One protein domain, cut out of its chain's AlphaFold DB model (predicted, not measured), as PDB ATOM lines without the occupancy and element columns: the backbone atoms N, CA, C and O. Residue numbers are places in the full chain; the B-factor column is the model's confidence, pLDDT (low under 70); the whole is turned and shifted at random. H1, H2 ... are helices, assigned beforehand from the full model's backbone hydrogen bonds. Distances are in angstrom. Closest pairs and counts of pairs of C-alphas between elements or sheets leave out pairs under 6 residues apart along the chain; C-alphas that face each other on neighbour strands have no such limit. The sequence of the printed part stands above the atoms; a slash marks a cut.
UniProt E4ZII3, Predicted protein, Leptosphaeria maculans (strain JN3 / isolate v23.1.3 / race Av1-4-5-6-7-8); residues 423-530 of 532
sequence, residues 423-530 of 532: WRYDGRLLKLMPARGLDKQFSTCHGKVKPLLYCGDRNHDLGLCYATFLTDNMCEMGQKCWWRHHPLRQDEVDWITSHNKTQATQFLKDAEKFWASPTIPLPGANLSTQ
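What this domain is: This is residues 423 to 530 of the 532 residues of the protein "Predicted protein" of Leptosphaeria maculans (strain JN3 / isolate v23.1.3 / race Av1-4-5-6-7-8) (UniProt E4ZII3). H2, H3 and H4 pack on the longest helix, H5; H1 and H6 lie away from them, among long loops. The printed part has 108 residues, under half in its six named helices, H1 to H6, and is all helix. It is compact, radius of gyration of the C-alphas 13.6 A, spanning 39 by 31 by 26 A.

Where its parts are: Find C-alpha 502 at (104.829, 43.872, 127.127); H5 runs 18.3 A to residue 514. Look for H4 at residues 490 to 498, H2 at 451 to 454, H3 at 466 to 470, H6 at 527 to 530, and H1 at 423 to 432, from C-alpha 423 at (103.813, 53.774, 102.406).

How they stand to each other: Residues 504 to 508 alone of the hub, H5, touch H4, closest C-alphas Ile 496 and Ala 504, 6.0 A; this helical hairpin has a shallow tilt of 31 degrees, opposite ways. H3 touches H5, closest C-alphas Phe 469 and Ala 511, 4.4 A. H1 and H6 touch no helix. Every O i to N i+4 pair is within hydrogen-bond range in H3, H4 and H5, 3 of 6 in H1.

The domain as a whole: The printed part has no cut; the H4 to H5 link is tight, the others long. Find pLDDT under 70 at residues 434 to 445 and 523 to 530.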
ATOM      1  N   TRP A 423     103.337  52.910 103.484       83.12
ATOM      2  CA  TRP A 423     103.813  53.774 102.406       83.12
ATOM      3  C   TRP A 423     102.944  53.695 101.151       83.12
ATOM      4  O   TRP A 423     102.723  54.710 100.494       83.12
ATOM      5  N   ARG A 424     102.415  52.506 100.837       79.44
ATOM      6  CA  ARG A 424     101.497  52.319  99.707       79.44
ATOM      7  C   ARG A 424     100.103  52.875 100.008       79.44
ATOM      8  O   ARG A 424      99.430  53.363  99.103       79.44
ATOM      9  N   TYR A 425      99.687  52.849 101.275       75.62
ATOM     10  CA  TYR A 425      98.349  53.264 101.698       75.62
ATOM     11  C   TYR A 425      98.229  54.760 101.895       75.62
ATOM     12  O   TYR A 425      97.215  55.311 101.487       75.62
ATOM     13  N   ASP A 426      99.238  55.430 102.451       79.56
ATOM     14  CA  ASP A 426      99.184  56.871 102.715       79.56
ATOM     15  C   ASP A 426      98.862  57.648 101.429       79.56
ATOM     16  O   ASP A 426      97.993  58.517 101.427       79.56
ATOM     17  N   GLY A 427      99.463  57.266 100.295       80.25
ATOM     18  CA  GLY A 427      99.155  57.868  98.996       80.25
ATOM     19  C   GLY A 427      97.714  57.633  98.522       80.25
ATOM     20  O   GLY A 427      97.119  58.525  97.918       80.25
ATOM     21  N   ARG A 428      97.128  56.458  98.798       78.94
ATOM     22  CA  ARG A 428      95.747  56.120  98.402       78.94
ATOM     23  C   ARG A 428      94.723  56.744  99.352       78.94
ATOM     24  O   ARG A 428      93.738  57.301  98.887       78.94
ATOM     25  N   LEU A 429      94.982  56.732 100.658       75.31
ATOM     26  CA  LEU A 429      94.159  57.380 101.682       75.31
ATOM     27  C   LEU A 429      94.096  58.886 101.493       75.31
ATOM     28  O   LEU A 429      93.013  59.446 101.579       75.31
ATOM     29  N   LEU A 430      95.216  59.535 101.163       76.12
ATOM     30  CA  LEU A 430      95.216  60.965 100.852       76.12
ATOM     31  C   LEU A 430      94.345  61.306  99.630       76.12
ATOM     32  O   LEU A 430      93.820  62.410  99.559       76.12
ATOM     33  N   LYS A 431      94.165  60.370  98.686       79.88
ATOM     34  CA  LYS A 431      93.256  60.537  97.538       79.88
ATOM     35  C   LYS A 431      91.800  60.214  97.890       79.88
ATOM     36  O   LYS A 431      90.894  60.897  97.426       79.88
ATOM     37  N   LEU A 432      91.579  59.162  98.681       73.69
ATOM     38  CA  LEU A 432      90.253  58.635  99.033       73.69
ATOM     39  C   LEU A 432      89.571  59.392 100.170       73.69
ATOM     40  O   LEU A 432      88.347  59.360 100.282       73.69
ATOM     41  N   MET A 433      90.347  60.060 101.017       71.44
ATOM     42  CA  MET A 433      89.850  61.000 102.004       71.44
ATOM     43  C   MET A 433      89.884  62.379 101.341       71.44
ATOM     44  O   MET A 433      90.894  63.076 101.472       71.44
ATOM     45  N   PRO A 434      88.819  62.799 100.614       64.56
ATOM     46  CA  PRO A 434      88.712  64.192 100.210       64.56
ATOM     47  C   PRO A 434      88.913  65.021 101.470       64.56
ATOM     48  O   PRO A 434      88.490  64.587 102.545       64.56
ATOM     49  N   ALA A 435      89.568  66.172 101.344       62.94
ATOM     50  CA  ALA A 435      89.934  67.074 102.433       62.94
ATOM     51  C   ALA A 435      88.713  67.693 103.155       62.94
ATOM     52  O   ALA A 435      88.681  68.888 103.431       62.94
ATOM     53  N   ARG A 436      87.683  66.893 103.464       52.50
ATOM     54  CA  ARG A 436      86.595  67.152 104.396       52.50
ATOM     55  C   ARG A 436      87.221  67.387 105.765       52.50
ATOM     56  O   ARG A 436      87.309  66.485 106.587       52.50
ATOM     57  N   GLY A 437      87.696  68.611 105.956       50.38
ATOM     58  CA  GLY A 437      88.168  69.142 107.219       50.38
ATOM     59  C   GLY A 437      89.291  68.336 107.856       50.38
ATOM     60  O   GLY A 437      89.142  67.953 109.007       50.38
ATOM     61  N   LEU A 438      90.436  68.162 107.181       51.69
ATOM     62  CA  LEU A 438      91.698  67.820 107.873       51.69
ATOM     63  C   LEU A 438      92.008  68.800 109.031       51.69
ATOM     64  O   LEU A 438      92.758  68.460 109.944       51.69
ATOM     65  N   ASP A 439      91.384  69.982 109.014       54.19
ATOM     66  CA  ASP A 439      91.394  70.970 110.094       54.19
ATOM     67  C   ASP A 439      90.640  70.504 111.349       54.19
ATOM     68  O   ASP A 439      91.013  70.858 112.467       54.19
ATOM     69  N   LYS A 440      89.620  69.651 111.194       57.81
ATOM     70  CA  LYS A 440      89.069  68.865 112.298       57.81
ATOM     71  C   LYS A 440      89.947  67.634 112.448       57.81
ATOM     72  O   LYS A 440      89.598  66.538 112.017       57.81
ATOM     73  N   GLN A 441      91.121  67.837 113.044       58.12
ATOM     74  CA  GLN A 441      91.887  66.730 113.601       58.12
ATOM     75  C   GLN A 441      90.916  65.873 114.411       58.12
ATOM     76  O   GLN A 441      90.266  66.388 115.321       58.12
ATOM     77  N   PHE A 442      90.800  64.590 114.055       60.03
ATOM     78  CA  PHE A 442      90.146  63.611 114.914       60.03
ATOM     79  C   PHE A 442      90.634  63.845 116.341       60.03
ATOM     80  O   PHE A 442      91.842  64.008 116.555       60.03
ATOM     81  N   SER A 443      89.709  63.864 117.302       57.88
ATOM     82  CA  SER A 443      90.039  64.035 118.725       57.88
ATOM     83  C   SER A 443      91.153  63.074 119.170       57.88
ATOM     84  O   SER A 443      91.997  63.397 120.008       57.88
ATOM     85  N   THR A 444      91.201  61.912 118.520       56.72
ATOM     86  CA  THR A 444      92.247  60.901 118.581       56.72
ATOM     87  C   THR A 444      92.997  60.879 117.247       56.72
ATOM     88  O   THR A 444      92.484  60.408 116.237       56.72
ATOM     89  N   CYS A 445      94.206  61.448 117.211       58.00
ATOM     90  CA  CYS A 445      95.042  61.615 116.015       58.00
ATOM     91  C   CYS A 445      94.854  60.509 114.948       58.00
ATOM     92  O   CYS A 445      95.187  59.349 115.180       58.00
ATOM     93  N   HIS A 446      94.337  60.885 113.772       70.12
ATOM     94  CA  HIS A 446      94.096  60.047 112.579       70.12
ATOM     95  C   HIS A 446      93.134  58.851 112.722       70.12
ATOM     96  O   HIS A 446      92.908  58.154 111.733       70.12
ATOM     97  N   GLY A 447      92.569  58.590 113.906       86.88
ATOM     98  CA  GLY A 447      91.649  57.472 114.138       86.88
ATOM     99  C   GLY A 447      92.269  56.079 113.951       86.88
ATOM    100  O   GLY A 447      91.536  55.088 113.953       86.88
ATOM    101  N   LYS A 448      93.598  55.989 113.807       91.81
ATOM    102  CA  LYS A 448      94.355  54.763 113.526       91.81
ATOM    103  C   LYS A 448      95.274  54.392 114.690       91.81
ATOM    104  O   LYS A 448      95.963  55.249 115.245       91.81
ATOM    105  N   VAL A 449      95.337  53.108 115.030       93.94
ATOM    106  CA  VAL A 449      96.333  52.560 115.957       93.94
ATOM    107  C   VAL A 449      97.728  52.682 115.338       93.94
ATOM    108  O   VAL A 449      97.956  52.310 114.190       93.94
ATOM    109  N   LYS A 450      98.694  53.185 116.111       92.88
ATOM    110  CA  LYS A 450     100.099  53.218 115.679       92.88
ATOM    111  C   LYS A 450     100.664  51.791 115.653       92.88
ATOM    112  O   LYS A 450     100.584  51.145 116.696       92.88
ATOM    113  N   PRO A 451     101.338  51.350 114.570       94.94
ATOM    114  CA  PRO A 451     101.884  49.990 114.466       94.94
ATOM    115  C   PRO A 451     102.749  49.556 115.641       94.94
ATOM    116  O   PRO A 451     102.651  48.433 116.123       94.94
ATOM    117  N   LEU A 452     103.521  50.501 116.182       94.00
ATOM    118  CA  LEU A 452     104.395  50.267 117.323       94.00
ATOM    119  C   LEU A 452     103.661  49.693 118.552       94.00
ATOM    120  O   LEU A 452     104.279  48.955 119.311       94.00
ATOM    121  N   LEU A 453     102.372  50.004 118.746       94.81
ATOM    122  CA  LEU A 453     101.595  49.532 119.900       94.81
ATOM    123  C   LEU A 453     101.356  48.019 119.877       94.81
ATOM    124  O   LEU A 453     101.342  47.399 120.932       94.81
ATOM    125  N   TYR A 454     101.236  47.429 118.689       95.31
ATOM    126  CA  TYR A 454     101.063  45.988 118.495       95.31
ATOM    127  C   TYR A 454     102.315  45.330 117.896       95.31
ATOM    128  O   TYR A 454     102.248  44.256 117.317       95.31
ATOM    129  N   CYS A 455     103.478  45.970 118.060       94.31
ATOM    130  CA  CYS A 455     104.781  45.515 117.556       94.31
ATOM    131  C   CYS A 455     104.965  45.485 116.033       94.31
ATOM    132  O   CYS A 455     106.020  45.041 115.587       94.31
ATOM    133  N   GLY A 456     104.026  46.028 115.261       93.38
ATOM    134  CA  GLY A 456     104.207  46.252 113.833       93.38
ATOM    135  C   GLY A 456     105.171  47.401 113.526       93.38
ATOM    136  O   GLY A 456     105.629  48.148 114.401       93.38
ATOM    137  N   ASP A 457     105.445  47.580 112.240       93.44
ATOM    138  CA  ASP A 457     106.246  48.681 111.714       93.44
ATOM    139  C   ASP A 457     105.519  49.383 110.554       93.44
ATOM    140  O   ASP A 457     104.318  49.223 110.357       93.44
ATOM    141  N   ARG A 458     106.221  50.240 109.803       90.81
ATOM    142  CA  ARG A 458     105.612  50.925 108.649       90.81
ATOM    143  C   ARG A 458     105.395  50.013 107.444       90.81
ATOM    144  O   ARG A 458     104.682  50.405 106.529       90.81
ATOM    145  N   ASN A 459     106.037  48.856 107.402       93.56
ATOM    146  CA  ASN A 459     105.934  47.916 106.294       93.56
ATOM    147  C   ASN A 459     104.911  46.810 106.579       93.56
ATOM    148  O   ASN A 459     104.397  46.225 105.632       93.56
ATOM    149  N   HIS A 460     104.580  46.600 107.852       94.25
ATOM    150  CA  HIS A 460     103.660  45.588 108.345       94.25
ATOM    151  C   HIS A 460     102.662  46.247 109.308       94.25
ATOM    152  O   HIS A 460     102.831  46.232 110.530       94.25
ATOM    153  N   ASP A 461     101.638  46.885 108.742       93.88
ATOM    154  CA  ASP A 461     100.578  47.576 109.470       93.88
ATOM    155  C   ASP A 461      99.224  46.915 109.188       93.88
ATOM    156  O   ASP A 461      98.796  46.824 108.039       93.88
ATOM    157  N   LEU A 462      98.536  46.489 110.248       93.88
ATOM    158  CA  LEU A 462      97.220  45.838 110.194       93.88
ATOM    159  C   LEU A 462      96.060  46.813 109.920       93.88
ATOM    160  O   LEU A 462      94.912  46.410 109.785       93.88
ATOM    161  N   GLY A 463      96.315  48.122 109.862       93.12
ATOM    162  CA  GLY A 463      95.286  49.096 109.502       93.12
ATOM    163  C   GLY A 463      94.223  49.325 110.580       93.12
ATOM    164  O   GLY A 463      93.109  49.698 110.241       93.12
ATOM    165  N   LEU A 464      94.537  49.118 111.860       93.56
ATOM    166  CA  LEU A 464      93.531  49.046 112.929       93.56
ATOM    167  C   LEU A 464      92.976  50.417 113.357       93.56
ATOM    168  O   LEU A 464      93.718  51.393 113.499       93.56
ATOM    169  N   CYS A 465      91.672  50.489 113.639       93.62
ATOM    170  CA  CYS A 465      91.007  51.696 114.134       93.62
ATOM    171  C   CYS A 465      91.288  51.916 115.622       93.62
ATOM    172  O   CYS A 465      91.005  51.058 116.455       93.62
ATOM    173  N   TYR A 466      91.781  53.104 115.975       94.06
ATOM    174  CA  TYR A 466      92.084  53.460 117.362       94.06
ATOM    175  C   TYR A 466      90.859  53.341 118.271       94.06
ATOM    176  O   TYR A 466      90.944  52.734 119.334       94.06
ATOM    177  N   ALA A 467      89.718  53.872 117.825       92.50
ATOM    178  CA  ALA A 467      88.496  53.852 118.616       92.50
ATOM    179  C   ALA A 467      88.023  52.417 118.899       92.50
ATOM    180  O   ALA A 467      87.656  52.122 120.025       92.50
ATOM    181  N   THR A 468      88.107  51.522 117.907       92.06
ATOM    182  CA  THR A 468      87.663  50.124 118.027       92.06
ATOM    183  C   THR A 468      88.565  49.281 118.922       92.06
ATOM    184  O   THR A 468      88.065  48.480 119.695       92.06
ATOM    185  N   PHE A 469      89.889  49.423 118.824       94.31
ATOM    186  CA  PHE A 469      90.804  48.502 119.514       94.31
ATOM    187  C   PHE A 469      91.333  49.019 120.850       94.31
ATOM    188  O   PHE A 469      91.886  48.238 121.613       94.31
ATOM    189  N   LEU A 470      91.224  50.320 121.133       94.50
ATOM    190  CA  LEU A 470      91.868  50.931 122.303       94.50
ATOM    191  C   LEU A 470      90.940  51.797 123.155       94.50
ATOM    192  O   LEU A 470      91.392  52.355 124.155       94.50
ATOM    193  N   THR A 471      89.673  51.952 122.773       91.19
ATOM    194  CA  THR A 471      88.721  52.781 123.519       91.19
ATOM    195  C   THR A 471      87.342  52.142 123.558       91.19
ATOM    196  O   THR A 471      87.001  51.324 122.721       91.19
ATOM    197  N   ASP A 472      86.513  52.573 124.495       91.44
ATOM    198  CA  ASP A 472      85.087  52.246 124.579       91.44
ATOM    199  C   ASP A 472      84.191  53.167 123.729       91.44
ATOM    200  O   ASP A 472      82.964  53.053 123.760       91.44
ATOM    201  N   ASN A 473      84.781  54.095 122.972       88.44
ATOM    202  CA  ASN A 473      84.047  55.111 122.232       88.44
ATOM    203  C   ASN A 473      83.733  54.660 120.807       88.44
ATOM    204  O   ASN A 473      84.520  53.988 120.139       88.44
ATOM    205  N   MET A 474      82.597  55.125 120.285       86.31
ATOM    206  CA  MET A 474      82.309  54.987 118.861       86.31
ATOM    207  C   MET A 474      83.328  55.769 118.034       86.31
ATOM    208  O   MET A 474      83.610  56.936 118.306       86.31
ATOM    209  N   CYS A 475      83.833  55.149 116.968       88.50
ATOM    210  CA  CYS A 475      84.607  55.869 115.966       88.50
ATOM    211  C   CYS A 475      83.759  57.010 115.378       88.50
ATOM    212  O   CYS A 475      82.636  56.769 114.938       88.50
ATOM    213  N   GLU A 476      84.311  58.224 115.295       86.81
ATOM    214  CA  GLU A 476      83.642  59.393 114.695       86.81
ATOM    215  C   GLU A 476      83.239  59.148 113.226       86.81
ATOM    216  O   GLU A 476      82.257  59.700 112.736       86.81
ATOM    217  N   MET A 477      83.966  58.272 112.519       83.00
ATOM    218  CA  MET A 477      83.637  57.846 111.151       83.00
ATOM    219  C   MET A 477      82.613  56.696 111.094       83.00
ATOM    220  O   MET A 477      82.179  56.298 110.009       83.00
ATOM    221  N   GLY A 478      82.235  56.137 112.246       86.06
ATOM    222  CA  GLY A 478      81.299  55.028 112.380       86.06
ATOM    223  C   GLY A 478      81.690  53.816 111.533       86.06
ATOM    224  O   GLY A 478      82.846  53.393 111.502       86.06
ATOM    225  N   GLN A 479      80.713  53.265 110.812       83.75
ATOM    226  CA  GLN A 479      80.910  52.120 109.914       83.75
ATOM    227  C   GLN A 479      81.737  52.461 108.661       83.75
ATOM    228  O   GLN A 479      82.275  51.563 108.024       83.75
ATOM    229  N   LYS A 480      81.868  53.751 108.320       82.75
ATOM    230  CA  LYS A 480      82.635  54.230 107.157       82.75
ATOM    231  C   LYS A 480      84.118  54.443 107.473       82.75
ATOM    232  O   LYS A 480      84.847  54.986 106.647       82.75
ATOM    233  N   CYS A 481      84.565  54.085 108.678       86.44
ATOM    234  CA  CYS A 481      85.972  54.168 109.040       86.44
ATOM    235  C   CYS A 481      86.793  53.192 108.186       86.44
ATOM    236  O   CYS A 481      86.577  51.984 108.229       86.44
ATOM    237  N   TRP A 482      87.766  53.721 107.450       86.12
ATOM    238  CA  TRP A 482      88.691  52.952 106.608       86.12
ATOM    239  C   TRP A 482      89.592  52.011 107.411       86.12
ATOM    240  O   TRP A 482      90.102  51.032 106.880       86.12
ATOM    241  N   TRP A 483      89.789  52.330 108.690       89.12
ATOM    242  CA  TRP A 483      90.589  51.549 109.631       89.12
ATOM    243  C   TRP A 483      89.758  50.529 110.409       89.12
ATOM    244  O   TRP A 483      90.256  49.871 111.321       89.12
ATOM    245  N   ARG A 484      88.449  50.451 110.145       84.81
ATOM    246  CA  ARG A 484      87.586  49.509 110.849       84.81
ATOM    247  C   ARG A 484      87.975  48.104 110.422       84.81
ATOM    248  O   ARG A 484      87.909  47.786 109.243       84.81
ATOM    249  N   HIS A 485      88.368  47.300 111.394       84.69
ATOM    250  CA  HIS A 485      88.833  45.942 111.180       84.69
ATOM    251  C   HIS A 485      87.890  44.971 111.885       84.69
ATOM    252  O   HIS A 485      87.208  45.334 112.847       84.69
ATOM    253  N   HIS A 486      87.860  43.735 111.399       87.44
ATOM    254  CA  HIS A 486      87.265  42.618 112.121       87.44
ATOM    255  C   HIS A 486      87.985  42.361 113.451       87.44
ATOM    256  O   HIS A 486      89.080  42.894 113.657       87.44
ATOM    257  N   PRO A 487      87.418  41.526 114.345       92.00
ATOM    258  CA  PRO A 487      88.216  40.900 115.395       92.00
ATOM    259  C   PRO A 487      89.550  40.415 114.832       92.00
ATOM    260  O   PRO A 487      89.590  39.933 113.695       92.00
ATOM    261  N   LEU A 488      90.619  40.570 115.611       94.94
ATOM    262  CA  LEU A 488      91.926  40.080 115.191       94.94
ATOM    263  C   LEU A 488      91.820  38.583 114.913       94.94
ATOM    264  O   LEU A 488      91.287  37.826 115.728       94.94
ATOM    265  N   ARG A 489      92.299  38.174 113.745       94.69
ATOM    266  CA  ARG A 489      92.380  36.765 113.373       94.69
ATOM    267  C   ARG A 489      93.472  36.081 114.191       94.69
ATOM    268  O   ARG A 489      94.387  36.735 114.686       94.69
ATOM    269  N   GLN A 490      93.403  34.757 114.302       95.94
ATOM    270  CA  GLN A 490      94.377  34.002 115.090       95.94
ATOM    271  C   GLN A 490      95.819  34.217 114.599       95.94
ATOM    272  O   GLN A 490      96.703  34.448 115.414       95.94
ATOM    273  N   ASP A 491      96.045  34.255 113.283       96.12
ATOM    274  CA  ASP A 491      97.359  34.530 112.686       96.12
ATOM    275  C   ASP A 491      97.885  35.934 113.027       96.12
ATOM    276  O   ASP A 491      99.082  36.119 113.249       96.12
ATOM    277  N   GLU A 492      97.001  36.926 113.138       96.50
ATOM    278  CA  GLU A 492      97.357  38.282 113.567       96.50
ATOM    279  C   GLU A 492      97.701  38.327 115.061       96.50
ATOM    280  O   GLU A 492      98.677  38.970 115.452       96.50
ATOM    281  N   VAL A 493      96.927  37.626 115.898       96.75
ATOM    282  CA  VAL A 493      97.181  37.502 117.342       96.75
ATOM    283  C   VAL A 493      98.513  36.797 117.594       96.75
ATOM    284  O   VAL A 493      99.323  37.287 118.388       96.75
ATOM    285  N   ASP A 494      98.775  35.696 116.894       95.75
ATOM    286  CA  ASP A 494     100.020  34.934 116.993       95.75
ATOM    287  C   ASP A 494     101.206  35.792 116.549       95.75
ATOM    288  O   ASP A 494     102.222  35.876 117.249       95.75
ATOM    289  N   TRP A 495     101.064  36.515 115.434       95.88
ATOM    290  CA  TRP A 495     102.089  37.433 114.947       95.88
ATOM    291  C   TRP A 495     102.403  38.541 115.964       95.88
ATOM    292  O   TRP A 495     103.575  38.741 116.305       95.88
ATOM    293  N   ILE A 496     101.389  39.209 116.524       95.94
ATOM    294  CA  ILE A 496     101.561  40.238 117.568       95.94
ATOM    295  C   ILE A 496     102.249  39.644 118.808       95.94
ATOM    296  O   ILE A 496     103.175  40.248 119.359       95.94
ATOM    297  N   THR A 497     101.849  38.438 119.215       95.00
ATOM    298  CA  THR A 497     102.401  37.740 120.385       95.00
ATOM    299  C   THR A 497     103.859  37.322 120.174       95.00
ATOM    300  O   THR A 497     104.668  37.441 121.096       95.00
ATOM    301  N   SER A 498     104.237  36.925 118.953       94.25
ATOM    302  CA  SER A 498     105.592  36.446 118.627       94.25
ATOM    303  C   SER A 498     106.701  37.473 118.879       94.25
ATOM    304  O   SER A 498     107.850  37.110 119.120       94.25
ATOM    305  N   HIS A 499     106.363  38.765 118.901       88.81
ATOM    306  CA  HIS A 499     107.321  39.835 119.178       88.81
ATOM    307  C   HIS A 499     107.706  39.938 120.665       88.81
ATOM    308  O   HIS A 499     108.635  40.678 120.996       88.81
ATOM    309  N   ASN A 500     106.999  39.218 121.547       76.19
ATOM    310  CA  ASN A 500     107.258  39.058 122.981       76.19
ATOM    311  C   ASN A 500     107.522  40.377 123.737       76.19
ATOM    312  O   ASN A 500     108.403  40.476 124.594       76.19
ATOM    313  N   LYS A 501     106.773  41.435 123.395       84.81
ATOM    314  CA  LYS A 501     106.848  42.736 124.080       84.81
ATOM    315  C   LYS A 501     105.647  42.917 124.994       84.81
ATOM    316  O   LYS A 501     104.512  42.679 124.594       84.81
ATOM    317  N   THR A 502     105.883  43.486 126.172       93.38
ATOM    318  CA  THR A 502     104.829  43.872 127.127       93.38
ATOM    319  C   THR A 502     103.752  44.763 126.502       93.38
ATOM    320  O   THR A 502     102.583  44.669 126.866       93.38
ATOM    321  N   GLN A 503     104.131  45.596 125.525       92.94
ATOM    322  CA  GLN A 503     103.205  46.436 124.762       92.94
ATOM    323  C   GLN A 503     102.229  45.619 123.910       92.94
ATOM    324  O   GLN A 503     101.044  45.926 123.933       92.94
ATOM    325  N   ALA A 504     102.690  44.560 123.232       93.75
ATOM    326  CA  ALA A 504     101.822  43.672 122.455       93.75
ATOM    327  C   ALA A 504     100.803  42.967 123.354       93.75
ATOM    328  O   ALA A 504      99.617  42.948 123.044       93.75
ATOM    329  N   THR A 505     101.238  42.454 124.507       94.81
ATOM    330  CA  THR A 505     100.328  41.809 125.463       94.81
ATOM    331  C   THR A 505      99.284  42.786 126.004       94.81
ATOM    332  O   THR A 505      98.115  42.429 126.121       94.81
ATOM    333  N   GLN A 506      99.684  44.020 126.330       96.25
ATOM    334  CA  GLN A 506      98.745  45.051 126.774       96.25
ATOM    335  C   GLN A 506      97.765  45.425 125.658       96.25
ATOM    336  O   GLN A 506      96.566  45.496 125.902       96.25
ATOM    337  N   PHE A 507      98.266  45.588 124.433       96.31
ATOM    338  CA  PHE A 507      97.442  45.860 123.264       96.31
ATOM    339  C   PHE A 507      96.397  44.767 123.031       96.31
ATOM    340  O   PHE A 507      95.239  45.097 122.821       96.31
ATOM    341  N   LEU A 508      96.769  43.485 123.105       96.94
ATOM    342  CA  LEU A 508      95.827  42.374 122.918       96.94
ATOM    343  C   LEU A 508      94.740  42.347 124.001       96.94
ATOM    344  O   LEU A 508      93.576  42.131 123.678       96.94
ATOM    345  N   LYS A 509      95.087  42.648 125.260       96.56
ATOM    346  CA  LYS A 509      94.103  42.787 126.350       96.56
ATOM    347  C   LYS A 509      93.124  43.934 126.102       96.56
ATOM    348  O   LYS A 509      91.927  43.789 126.342       96.56
ATOM    349  N   ASP A 510      93.629  45.074 125.640       96.25
ATOM    350  CA  ASP A 510      92.792  46.228 125.313       96.25
ATOM    351  C   ASP A 510      91.916  45.929 124.084       96.25
ATOM    352  O   ASP A 510      90.713  46.177 124.111       96.25
ATOM    353  N   ALA A 511      92.481  45.296 123.054       95.69
ATOM    354  CA  ALA A 511      91.768  44.864 121.860       95.69
ATOM    355  C   ALA A 511      90.607  43.926 122.206       95.69
ATOM    356  O   ALA A 511      89.486  44.187 121.784       95.69
ATOM    357  N   GLU A 512      90.846  42.889 123.015       95.19
ATOM    358  CA  GLU A 512      89.819  41.946 123.477       95.19
ATOM    359  C   GLU A 512      88.687  42.653 124.239       95.19
ATOM    360  O   GLU A 512      87.510  42.352 124.040       95.19
ATOM    361  N   LYS A 513      89.034  43.648 125.061       95.06
ATOM    362  CA  LYS A 513      88.067  44.432 125.831       95.06
ATOM    363  C   LYS A 513      87.222  45.366 124.961       95.06
ATOM    364  O   LYS A 513      86.041  45.562 125.247       95.06
ATOM    365  N   PHE A 514      87.829  46.001 123.962       93.62
ATOM    366  CA  PHE A 514      87.228  47.141 123.271       93.62
ATOM    367  C   PHE A 514      86.641  46.815 121.898       93.62
ATOM    368  O   PHE A 514      85.706  47.501 121.492       93.62
ATOM    369  N   TRP A 515      87.093  45.759 121.211       89.19
ATOM    370  CA  TRP A 515      86.721  45.518 119.808       89.19
ATOM    371  C   TRP A 515      85.208  45.440 119.564       89.19
ATOM    372  O   TRP A 515      84.739  45.859 118.508       89.19
ATOM    373  N   ALA A 516      84.443  44.916 120.526       85.56
ATOM    374  CA  ALA A 516      82.992  44.754 120.436       85.56
ATOM    375  C   ALA A 516      82.199  45.945 121.010       85.56
ATOM    376  O   ALA A 516      80.968  45.945 120.954       85.56
ATOM    377  N   SER A 517      82.879  46.952 121.565       83.50
ATOM    378  CA  SER A 517      82.262  48.070 122.279       83.50
ATOM    379  C   SER A 517      82.265  49.362 121.447       83.50
ATOM    380  O   SER A 517      83.226  49.636 120.729       83.50
ATOM    381  N   PRO A 518      81.203  50.189 121.512       77.62
ATOM    382  CA  PRO A 518      79.906  49.925 122.150       77.62
ATOM    383  C   PRO A 518      78.959  49.098 121.264       77.62
ATOM    384  O   PRO A 518      77.842  48.773 121.659       77.62
ATOM    385  N   THR A 519      79.355  48.788 120.032       79.62
ATOM    386  CA  THR A 519      78.582  47.954 119.109       79.62
ATOM    387  C   THR A 519      79.553  47.166 118.254       79.62
ATOM    388  O   THR A 519      80.494  47.755 117.718       79.62
ATOM    389  N   ILE A 520      79.285  45.867 118.083       80.31
ATOM    390  CA  ILE A 520      80.103  44.980 117.254       80.31
ATOM    391  C   ILE A 520      80.298  45.630 115.884       80.31
ATOM    392  O   ILE A 520      79.319  45.916 115.176       80.31
ATOM    393  N   PRO A 521      81.548  45.919 115.498       71.00
ATOM    394  CA  PRO A 521      81.788  46.536 114.228       71.00
ATOM    395  C   PRO A 521      81.456  45.549 113.120       71.00
ATOM    396  O   PRO A 521      82.145  44.553 112.929       71.00
ATOM    397  N   LEU A 522      80.405  45.853 112.350       70.88
ATOM    398  CA  LEU A 522      80.265  45.265 111.023       70.88
ATOM    399  C   LEU A 522      81.568  45.515 110.244       70.88
ATOM    400  O   LEU A 522      82.115  46.623 110.382       70.88
ATOM    401  N   PRO A 523      82.049  44.536 109.454       64.19
ATOM    402  CA  PRO A 523      83.172  44.730 108.546       64.19
ATOM    403  C   PRO A 523      83.114  46.116 107.920       64.19
ATOM    404  O   PRO A 523      82.106  46.482 107.311       64.19
ATOM    405  N   GLY A 524      84.172  46.905 108.104       60.34
ATOM    406  CA  GLY A 524      84.351  48.067 107.251       60.34
ATOM    407  C   GLY A 524      84.512  47.603 105.805       60.34
ATOM    408  O   GLY A 524      84.682  46.413 105.528       60.34
ATOM    409  N   ALA A 525      84.513  48.548 104.871       54.69
ATOM    410  CA  ALA A 525      85.085  48.286 103.561       54.69
ATOM    411  C   ALA A 525      86.591  48.033 103.764       54.69
ATOM    412  O   ALA A 525      87.390  48.968 103.719       54.69
ATOM    413  N   ASN A 526      86.952  46.794 104.117       54.88
ATOM    414  CA  ASN A 526      88.323  46.406 104.400       54.88
ATOM    415  C   ASN A 526      89.149  46.764 103.170       54.88
ATOM    416  O   ASN A 526      88.809  46.397 102.048       54.88
ATOM    417  N   LEU A 527      90.243  47.493 103.368       54.97
ATOM    418  CA  LEU A 527      91.110  47.900 102.264       54.97
ATOM    419  C   LEU A 527      91.637  46.697 101.460       54.97
ATOM    420  O   LEU A 527      91.941  46.854 100.280       54.97
ATOM    421  N   SER A 528      91.694  45.509 102.076       55.50
ATOM    422  CA  SER A 528      92.081  44.251 101.433       55.50
ATOM    423  C   SER A 528      91.143  43.821 100.304       55.50
ATOM    424  O   SER A 528      91.605  43.227  99.337       55.50
ATOM    425  N   THR A 529      89.847  44.144 100.370       55.78
ATOM    426  CA  THR A 529      88.905  43.806  99.290       55.78
ATOM    427  C   THR A 529      88.929  44.816  98.141       55.78
ATOM    428  O   THR A 529      88.356  44.542  97.095       55.78
ATOM    429  N   GLN A 530      89.606  45.962  98.299       51.34
ATOM    430  CA  GLN A 530      89.708  47.026  97.283       51.34
ATOM    431  C   GLN A 530      91.060  47.057  96.541       51.34
ATOM    432  O   GLN A 530      91.361  48.018  95.817       51.34
TER     433      GLN A 530